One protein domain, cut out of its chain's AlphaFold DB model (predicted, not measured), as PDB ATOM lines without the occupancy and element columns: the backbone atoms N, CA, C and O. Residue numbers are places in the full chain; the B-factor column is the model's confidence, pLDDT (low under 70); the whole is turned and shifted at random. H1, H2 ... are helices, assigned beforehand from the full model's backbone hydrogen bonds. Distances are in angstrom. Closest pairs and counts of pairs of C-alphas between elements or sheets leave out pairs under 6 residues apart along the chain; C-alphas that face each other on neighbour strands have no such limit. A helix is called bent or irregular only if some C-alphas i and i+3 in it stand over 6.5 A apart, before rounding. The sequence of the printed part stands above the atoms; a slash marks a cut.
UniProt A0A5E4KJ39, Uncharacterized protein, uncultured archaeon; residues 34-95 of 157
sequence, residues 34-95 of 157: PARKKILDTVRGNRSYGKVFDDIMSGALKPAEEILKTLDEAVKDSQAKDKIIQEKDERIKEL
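Overview. This is residues 34 to 95 of the 157 residues of an uncharacterized protein of uncultured archaeon (UniProt A0A5E4KJ39). A long, straight helical arm sticks out of a small head. The head is made of two short helices, H1 and H2, set about perpendicular to each other, together with the first residues of the long helix H3; the arm is the rest of H3, residues 71 to 95, which stand free and make most of the length. The printed part has 62 residues with three named helices, in the order H1, H2, H3, and no named strand; the class is all helix. The whole is extended, with a radius of gyration of the C-alphas of 18.2 A, and the C-alphas span 59 by 20 by 18 A.

Along the chain. H1 covers residues 34 to 44 and measures 15.0 A from first to last C-alpha; it begins at C-alpha 34 at (-26.318, 22.573, 26.983). A tight link of 4 residues leads to H2, residues 49 to 57, 12.1 A long, with C-alpha 49 at (-25.954, 36.840, 33.882). A second tight link, of 5 residues, leads to H3, residues 63 to 95, the longest helix with 33 residues and 48.6 A from first to last C-alpha. H3 runs from C-alpha 63 at (-22.252, 38.775, 21.494) to C-alpha 95 at (14.106, 6.790, 17.547).

Arrangement. H1 and H2 are close but not clearly touching; their closest C-alphas, those of Arg 44 and Val 52, are 6.2 A apart. The lines of these two helices stand at 77 degrees, about perpendicular. H1 touches H3, which meets it with residues 63 to 70 alone; the closest C-alphas are those of Val 43 and Glu 66, 6.7 A apart. H1 and H3 are about perpendicular as well, at 77 degrees. H2 and H3 are close but not clearly touching, with the closest C-alphas, those of Ile 56 and Pro 63, 7.5 A apart. They run opposite ways at a steep tilt of 64 degrees. In H1, H2 and H3 every O i to N i+4 pair is within hydrogen-bond range, and no helix is bent or irregular.

Size, cuts and confidence. The two C-alphas farthest apart are those of Ser 58 and Leu 95, at 59.7 A, while the first and last printed C-alphas, those of Pro 34 and Leu 95, are 44.4 A apart. Without the stretch that stands free, the body of 37 residues spans 25 by 19 by 15 A and has a radius of gyration of 9.4 A. The printed part has no cut, and neither link is long. The mean pLDDT of the printed part is 80.5, and no printed residue is under 70.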
ATOM      1  N   PRO A  34     -27.658  22.551  26.392       80.06
ATOM      2  CA  PRO A  34     -26.318  22.573  26.983       80.06
ATOM      3  C   PRO A  34     -25.305  23.378  26.156       80.06
ATOM      4  O   PRO A  34     -24.453  24.062  26.715       80.06
ATOM      5  N   ALA A  35     -25.439  23.350  24.825       74.50
ATOM      6  CA  ALA A  35     -24.613  24.131  23.908       74.50
ATOM      7  C   ALA A  35     -24.809  25.649  24.079       74.50
ATOM      8  O   ALA A  35     -23.833  26.383  24.205       74.50
ATOM      9  N   ARG A  36     -26.060  26.124  24.161       74.75
ATOM     10  CA  ARG A  36     -26.356  27.553  24.381       74.75
ATOM     11  C   ARG A  36     -25.852  28.033  25.733       74.75
ATOM     12  O   ARG A  36     -25.337  29.140  25.823       74.75
ATOM     13  N   LYS A  37     -25.962  27.189  26.764       80.19
ATOM     14  CA  LYS A  37     -25.420  27.498  28.089       80.19
ATOM     15  C   LYS A  37     -23.902  27.678  28.041       80.19
ATOM     16  O   LYS A  37     -23.418  28.667  28.568       80.19
ATOM     17  N   LYS A  38     -23.178  26.782  27.361       80.69
ATOM     18  CA  LYS A  38     -21.722  26.910  27.185       80.69
ATOM     19  C   LYS A  38     -21.337  28.235  26.530       80.69
ATOM     20  O   LYS A  38     -20.473  28.915  27.055       80.69
ATOM     21  N   ILE A  39     -22.015  28.624  25.449       79.00
ATOM     22  CA  ILE A  39     -21.753  29.901  24.762       79.00
ATOM     23  C   ILE A  39     -21.988  31.085  25.707       79.00
ATOM     24  O   ILE A  39     -21.154  31.980  25.809       79.00
ATOM     25  N   LEU A  40     -23.106  31.073  26.433       77.69
ATOM     26  CA  LEU A  40     -23.420  32.102  27.423       77.69
ATOM     27  C   LEU A  40     -22.389  32.157  28.554       77.69
ATOM     28  O   LEU A  40     -22.046  33.248  28.990       77.69
ATOM     29  N   ASP A  41     -21.892  31.011  29.013       82.69
ATOM     30  CA  ASP A  41     -20.858  30.929  30.047       82.69
ATOM     31  C   ASP A  41     -19.515  31.476  29.545       82.69
ATOM     32  O   ASP A  41     -18.851  32.211  30.276       82.69
ATOM     33  N   THR A  42     -19.160  31.204  28.286       82.38
ATOM     34  CA  THR A  42     -17.973  31.766  27.632       82.38
ATOM     35  C   THR A  42     -18.054  33.291  27.543       82.38
ATOM     36  O   THR A  42     -17.131  33.973  27.974       82.38
ATOM     37  N   VAL A  43     -19.175  33.838  27.060       79.25
ATOM     38  CA  VAL A  43     -19.383  35.297  26.949       79.25
ATOM     39  C   VAL A  43     -19.458  35.960  28.331       79.25
ATOM     40  O   VAL A  43     -18.975  37.072  28.555       79.25
ATOM     41  N   ARG A  44     -20.062  35.275  29.305       83.00
ATOM     42  CA  ARG A  44     -20.218  35.780  30.669       83.00
ATOM     43  C   ARG A  44     -18.880  35.919  31.388       83.00
ATOM     44  O   ARG A  44     -18.679  36.922  32.085       83.00
ATOM     45  N   GLY A  45     -18.007  34.918  31.276       82.12
ATOM     46  CA  GLY A  45     -16.800  34.817  32.091       82.12
ATOM     47  C   GLY A  45     -17.131  34.957  33.583       82.12
ATOM     48  O   GLY A  45     -17.964  34.226  34.121       82.12
ATOM     49  N   ASN A  46     -16.542  35.958  34.243       85.38
ATOM     50  CA  ASN A  46     -16.724  36.210  35.681       85.38
ATOM     51  C   ASN A  46     -17.929  37.106  36.040       85.38
ATOM     52  O   ASN A  46     -18.186  37.350  37.219       85.38
ATOM     53  N   ARG A  47     -18.675  37.631  35.059       84.00
ATOM     54  CA  ARG A  47     -19.817  38.534  35.309       84.00
ATOM     55  C   ARG A  47     -21.025  37.771  35.857       84.00
ATOM     56  O   ARG A  47     -21.043  36.545  35.861       84.00
ATOM     57  N   SER A  48     -22.063  38.454  36.334       84.06
ATOM     58  CA  SER A  48     -23.374  37.823  36.565       84.06
ATOM     59  C   SER A  48     -24.170  37.793  35.256       84.06
ATOM     60  O   SER A  48     -23.967  38.657  34.407       84.06
ATOM     61  N   TYR A  49     -25.095  36.840  35.078       79.75
ATOM     62  CA  TYR A  49     -25.954  36.840  33.882       79.75
ATOM     63  C   TYR A  49     -26.756  38.137  33.757       79.75
ATOM     64  O   TYR A  49     -26.872  38.647  32.654       79.75
ATOM     65  N   GLY A  50     -27.249  38.687  34.875       80.50
ATOM     66  CA  GLY A  50     -27.968  39.965  34.874       80.50
ATOM     67  C   GLY A  50     -27.138  41.084  34.252       80.50
ATOM     68  O   GLY A  50     -27.590  41.712  33.308       80.50
ATOM     69  N   LYS A  51     -25.873  41.222  34.673       80.94
ATOM     70  CA  LYS A  51     -24.965  42.227  34.111       80.94
ATOM     71  C   LYS A  51     -24.693  42.005  32.621       80.94
ATOM     72  O   LYS A  51     -24.675  42.957  31.863       80.94
ATOM     73  N   VAL A  52     -24.536  40.753  32.190       82.56
ATOM     74  CA  VAL A  52     -24.364  40.429  30.762       82.56
ATOM     75  C   VAL A  52     -25.613  40.796  29.960       82.56
ATOM     76  O   VAL A  52     -25.492  41.336  28.868       82.56
ATOM     77  N   PHE A  53     -26.811  40.536  30.488       80.06
ATOM     78  CA  PHE A  53     -28.056  40.949  29.842       80.06
ATOM     79  C   PHE A  53     -28.187  42.471  29.783       80.06
ATOM     80  O   PHE A  53     -28.546  42.983  28.729       80.06
ATOM     81  N   ASP A  54     -27.847  43.188  30.852       83.69
ATOM     82  CA  ASP A  54     -27.847  44.654  30.862       83.69
ATOM     83  C   ASP A  54     -26.847  45.217  29.837       83.69
ATOM     84  O   ASP A  54     -27.177  46.133  29.084       83.69
ATOM     85  N   ASP A  55     -25.654  44.623  29.731       82.81
ATOM     86  CA  ASP A  55     -24.624  45.002  28.755       82.81
ATOM     87  C   ASP A  55     -25.080  44.716  27.301       82.81
ATOM     88  O   ASP A  55     -24.803  45.499  26.390       82.81
ATOM     89  N   ILE A  56     -25.821  43.623  27.070       82.25
ATOM     90  CA  ILE A  56     -26.422  43.296  25.763       82.25
ATOM     91  C   ILE A  56     -27.541  44.285  25.419       82.25
ATOM     92  O   ILE A  56     -27.584  44.810  24.309       82.25
ATOM     93  N   MET A  57     -28.447  44.551  26.363       80.69
ATOM     94  CA  MET A  57     -29.600  45.434  26.153       80.69
ATOM     95  C   MET A  57     -29.184  46.898  25.986       80.69
ATOM     96  O   MET A  57     -29.824  47.635  25.241       80.69
ATOM     97  N   SER A  58     -28.098  47.314  26.640       85.12
ATOM     98  CA  SER A  58     -27.489  48.639  26.466       85.12
ATOM     99  C   SER A  58     -26.633  48.758  25.201       85.12
ATOM    100  O   SER A  58     -26.165  49.850  24.884       85.12
ATOM    101  N   GLY A  59     -26.419  47.660  24.466       77.06
ATOM    102  CA  GLY A  59     -25.592  47.630  23.258       77.06
ATOM    103  C   GLY A  59     -24.088  47.774  23.519       77.06
ATOM    104  O   GLY A  59     -23.310  47.825  22.567       77.06
ATOM    105  N   ALA A  60     -23.668  47.807  24.788       74.44
ATOM    106  CA  ALA A  60     -22.264  47.818  25.192       74.44
ATOM    107  C   ALA A  60     -21.549  46.506  24.827       74.44
ATOM    108  O   ALA A  60     -20.324  46.468  24.714       74.44
ATOM    109  N   LEU A  61     -22.318  45.434  24.628       72.25
ATOM    110  CA  LEU A  61     -21.820  44.107  24.320       72.25
ATOM    111  C   LEU A  61     -22.465  43.586  23.041       72.25
ATOM    112  O   LEU A  61     -23.687  43.510  22.930       72.25
ATOM    113  N   LYS A  62     -21.624  43.201  22.078       77.75
ATOM    114  CA  LYS A  62     -22.035  42.557  20.830       77.75
ATOM    115  C   LYS A  62     -21.640  41.082  20.888       77.75
ATOM    116  O   LYS A  62     -20.490  40.752  20.593       77.75
ATOM    117  N   PRO A  63     -22.574  40.177  21.231       70.31
ATOM    118  CA  PRO A  63     -22.252  38.775  21.494       70.31
ATOM    119  C   PRO A  63     -21.545  38.080  20.327       70.31
ATOM    120  O   PRO A  63     -20.677  37.246  20.546       70.31
ATOM    121  N   ALA A  64     -21.882  38.443  19.087       71.44
ATOM    122  CA  ALA A  64     -21.276  37.853  17.897       71.44
ATOM    123  C   ALA A  64     -19.769  38.148  17.781       71.44
ATOM    124  O   ALA A  64     -18.998  37.255  17.443       71.44
ATOM    125  N   GLU A  65     -19.338  39.371  18.096       74.69
ATOM    126  CA  GLU A  65     -17.928  39.774  17.998       74.69
ATOM    127  C   GLU A  65     -17.081  39.115  19.098       74.69
ATOM    128  O   GLU A  65     -15.946  38.707  18.858       74.69
ATOM    129  N   GLU A  66     -17.638  38.969  20.301       71.62
ATOM    130  CA  GLU A  66     -16.957  38.323  21.430       71.62
ATOM    131  C   GLU A  66     -16.834  36.805  21.212       71.62
ATOM    132  O   GLU A  66     -15.777  36.229  21.462       71.62
ATOM    133  N   ILE A  67     -17.861  36.167  20.635       73.31
ATOM    134  CA  ILE A  67     -17.806  34.752  20.239       73.31
ATOM    135  C   ILE A  67     -16.714  34.521  19.187       73.31
ATOM    136  O   ILE A  67     -15.926  33.588  19.333       73.31
ATOM    137  N   LEU A  68     -16.616  35.373  18.163       73.88
ATOM    138  CA  LEU A  68     -15.584  35.245  17.127       73.88
ATOM    139  C   LEU A  68     -14.167  35.331  17.709       73.88
ATOM    140  O   LEU A  68     -13.339  34.480  17.402       73.88
ATOM    141  N   LYS A  69     -13.915  36.264  18.636       76.94
ATOM    142  CA  LYS A  69     -12.614  36.365  19.319       76.94
ATOM    143  C   LYS A  69     -12.255  35.093  20.086       76.94
ATOM    144  O   LYS A  69     -11.139  34.600  19.968       76.94
ATOM    145  N   THR A  70     -13.211  34.534  20.829       76.31
ATOM    146  CA  THR A  70     -12.973  33.294  21.590       76.31
ATOM    147  C   THR A  70     -12.720  32.089  20.683       76.31
ATOM    148  O   THR A  70     -11.954  31.195  21.039       76.31
ATOM    149  N   LEU A  71     -13.332  32.064  19.495       74.69
ATOM    150  CA  LEU A  71     -13.075  31.035  18.492       74.69
ATOM    151  C   LEU A  71     -11.680  31.193  17.879       74.69
ATOM    152  O   LEU A  71     -10.970  30.199  17.756       74.69
ATOM    153  N   ASP A  72     -11.256  32.417  17.562       78.06
ATOM    154  CA  ASP A  72      -9.916  32.689  17.029       78.06
ATOM    155  C   ASP A  72      -8.810  32.295  18.020       78.06
ATOM    156  O   ASP A  72      -7.781  31.743  17.627       78.06
ATOM    157  N   GLU A  73      -9.018  32.543  19.314       77.56
ATOM    158  CA  GLU A  73      -8.113  32.100  20.380       77.56
ATOM    159  C   GLU A  73      -8.049  30.567  20.463       77.56
ATOM    160  O   GLU A  73      -6.961  29.992  20.450       77.56
ATOM    161  N   ALA A  74      -9.197  29.883  20.430       75.19
ATOM    162  CA  ALA A  74      -9.248  28.421  20.451       75.19
ATOM    163  C   ALA A  74      -8.596  27.770  19.213       75.19
ATOM    164  O   ALA A  74      -7.995  26.693  19.308       75.19
ATOM    165  N   VAL A  75      -8.695  28.412  18.045       78.62
ATOM    166  CA  VAL A  75      -8.022  27.963  16.818       78.62
ATOM    167  C   VAL A  75      -6.506  28.102  16.956       78.62
ATOM    168  O   VAL A  75      -5.787  27.167  16.604       78.62
ATOM    169  N   LYS A  76      -6.007  29.203  17.529       79.44
ATOM    170  CA  LYS A  76      -4.567  29.387  17.790       79.44
ATOM    171  C   LYS A  76      -4.023  28.340  18.761       79.44
ATOM    172  O   LYS A  76      -2.966  27.769  18.500       79.44
ATOM    173  N   ASP A  77      -4.761  28.035  19.825       74.25
ATOM    174  CA  ASP A  77      -4.388  26.984  20.779       74.25
ATOM    175  C   ASP A  77      -4.345  25.598  20.126       74.25
ATOM    176  O   ASP A  77      -3.499  24.767  20.461       74.25
ATOM    177  N   SER A  78      -5.252  25.338  19.183       73.06
ATOM    178  CA  SER A  78      -5.277  24.081  18.429       73.06
ATOM    179  C   SER A  78      -4.077  23.983  17.486       73.06
ATOM    180  O   SER A  78      -3.348  22.998  17.533       73.06
ATOM    181  N   GLN A  79      -3.771  25.052  16.748       77.31
ATOM    182  CA  GLN A  79      -2.583  25.120  15.890       77.31
ATOM    183  C   GLN A  79      -1.274  24.973  16.680       77.31
ATOM    184  O   GLN A  79      -0.314  24.381  16.189       77.31
ATOM    185  N   ALA A  80      -1.209  25.494  17.908       77.62
ATOM    186  CA  ALA A  80      -0.055  25.305  18.784       77.62
ATOM    187  C   ALA A  80       0.118  23.832  19.193       77.62
ATOM    188  O   ALA A  80       1.241  23.331  19.225       77.62
ATOM    189  N   LYS A  81      -0.983  23.118  19.460       77.19
ATOM    190  CA  LYS A  81      -0.950  21.676  19.747       77.19
ATOM    191  C   LYS A  81      -0.519  20.863  18.532       77.19
ATOM    192  O   LYS A  81       0.268  19.937  18.700       77.19
ATOM    193  N   ASP A  82      -0.966  21.233  17.336       82.06
ATOM    194  CA  ASP A  82      -0.593  20.539  16.100       82.06
ATOM    195  C   ASP A  82       0.918  20.621  15.834       82.06
ATOM    196  O   ASP A  82       1.530  19.620  15.466       82.06
ATOM    197  N   LYS A  83       1.553  21.766  16.123       85.75
ATOM    198  CA  LYS A  83       3.021  21.908  16.051       85.75
ATOM    199  C   LYS A  83       3.748  20.960  17.007       85.75
ATOM    200  O   LYS A  83       4.710  20.313  16.617       85.75
ATOM    201  N   ILE A  84       3.255  20.832  18.241       85.19
ATOM    202  CA  ILE A  84       3.834  19.916  19.238       85.19
ATOM    203  C   ILE A  84       3.691  18.455  18.791       85.19
ATOM    204  O   ILE A  84       4.562  17.632  19.069       85.19
ATOM    205  N   ILE A  85       2.584  18.106  18.130       85.44
ATOM    206  CA  ILE A  85       2.375  16.757  17.592       85.44
ATOM    207  C   ILE A  85       3.384  16.479  16.475       85.44
ATOM    208  O   ILE A  85       4.045  15.447  16.519       85.44
ATOM    209  N   GLN A  86       3.580  17.425  15.551       89.44
ATOM    210  CA  GLN A  86       4.564  17.293  14.472       89.44
ATOM    211  C   GLN A  86       5.986  17.065  15.004       89.44
ATOM    212  O   GLN A  86       6.651  16.128  14.570       89.44
ATOM    213  N   GLU A  87       6.426  17.843  15.998       88.81
ATOM    214  CA  GLU A  87       7.744  17.658  16.630       88.81
ATOM    215  C   GLU A  87       7.898  16.270  17.279       88.81
ATOM    216  O   GLU A  87       8.962  15.649  17.225       88.81
ATOM    217  N   LYS A  88       6.831  15.748  17.896       90.62
ATOM    218  CA  LYS A  88       6.846  14.405  18.495       90.62
ATOM    219  C   LYS A  88       6.911  13.305  17.445       90.62
ATOM    220  O   LYS A  88       7.641  12.338  17.652       90.62
ATOM    221  N   ASP A  89       6.182  13.451  16.346       90.62
ATOM    222  CA  ASP A  89       6.188  12.481  15.251       90.62
ATOM    223  C   ASP A  89       7.570  12.404  14.586       90.62
ATOM    224  O   ASP A  89       8.050  11.313  14.269       90.62
ATOM    225  N   GLU A  90       8.256  13.538  14.427       90.38
ATOM    226  CA  GLU A  90       9.644  13.578  13.950       90.38
ATOM    227  C   GLU A  90      10.597  12.864  14.915       90.38
ATOM    228  O   GLU A  90      11.416  12.045  14.492       90.38
ATOM    229  N   ARG A  91      10.441  13.093  16.226       91.31
ATOM    230  CA  ARG A  91      11.266  12.432  17.243       91.31
ATOM    231  C   ARG A  91      11.047  10.918  17.298       91.31
ATOM    232  O   ARG A  91      11.997  10.179  17.544       91.31
ATOM    233  N   ILE A  92       9.817  10.449  17.084       88.12
ATOM    234  CA  ILE A  92       9.507   9.014  17.015       88.12
ATOM    235  C   ILE A  92      10.225   8.377  15.826       88.12
ATOM    236  O   ILE A  92      10.900   7.369  16.013       88.12
ATOM    237  N   LYS A  93      10.167   8.998  14.641       90.31
ATOM    238  CA  LYS A  93      10.868   8.494  13.447       90.31
ATOM    239  C   LYS A  93      12.377   8.387  13.658       90.31
ATOM    240  O   LYS A  93      12.996   7.412  13.240       90.31
ATOM    241  N   GLU A  94      12.977   9.371  14.325       86.81
ATOM    242  CA  GLU A  94      14.403   9.337  14.663       86.81
ATOM    243  C   GLU A  94      14.731   8.144  15.579       86.81
ATOM    244  O   GLU A  94      15.649   7.375  15.294       86.81
ATOM    245  N   LEU A  95      13.931   7.918  16.625       83.56
ATOM    246  CA  LEU A  95      14.106   6.790  17.547       83.56
ATOM    247  C   LEU A  95      13.888   5.426  16.880       83.56
ATOM    248  O   LEU A  95      14.602   4.475  17.198       83.56
TER     249      LEU A  95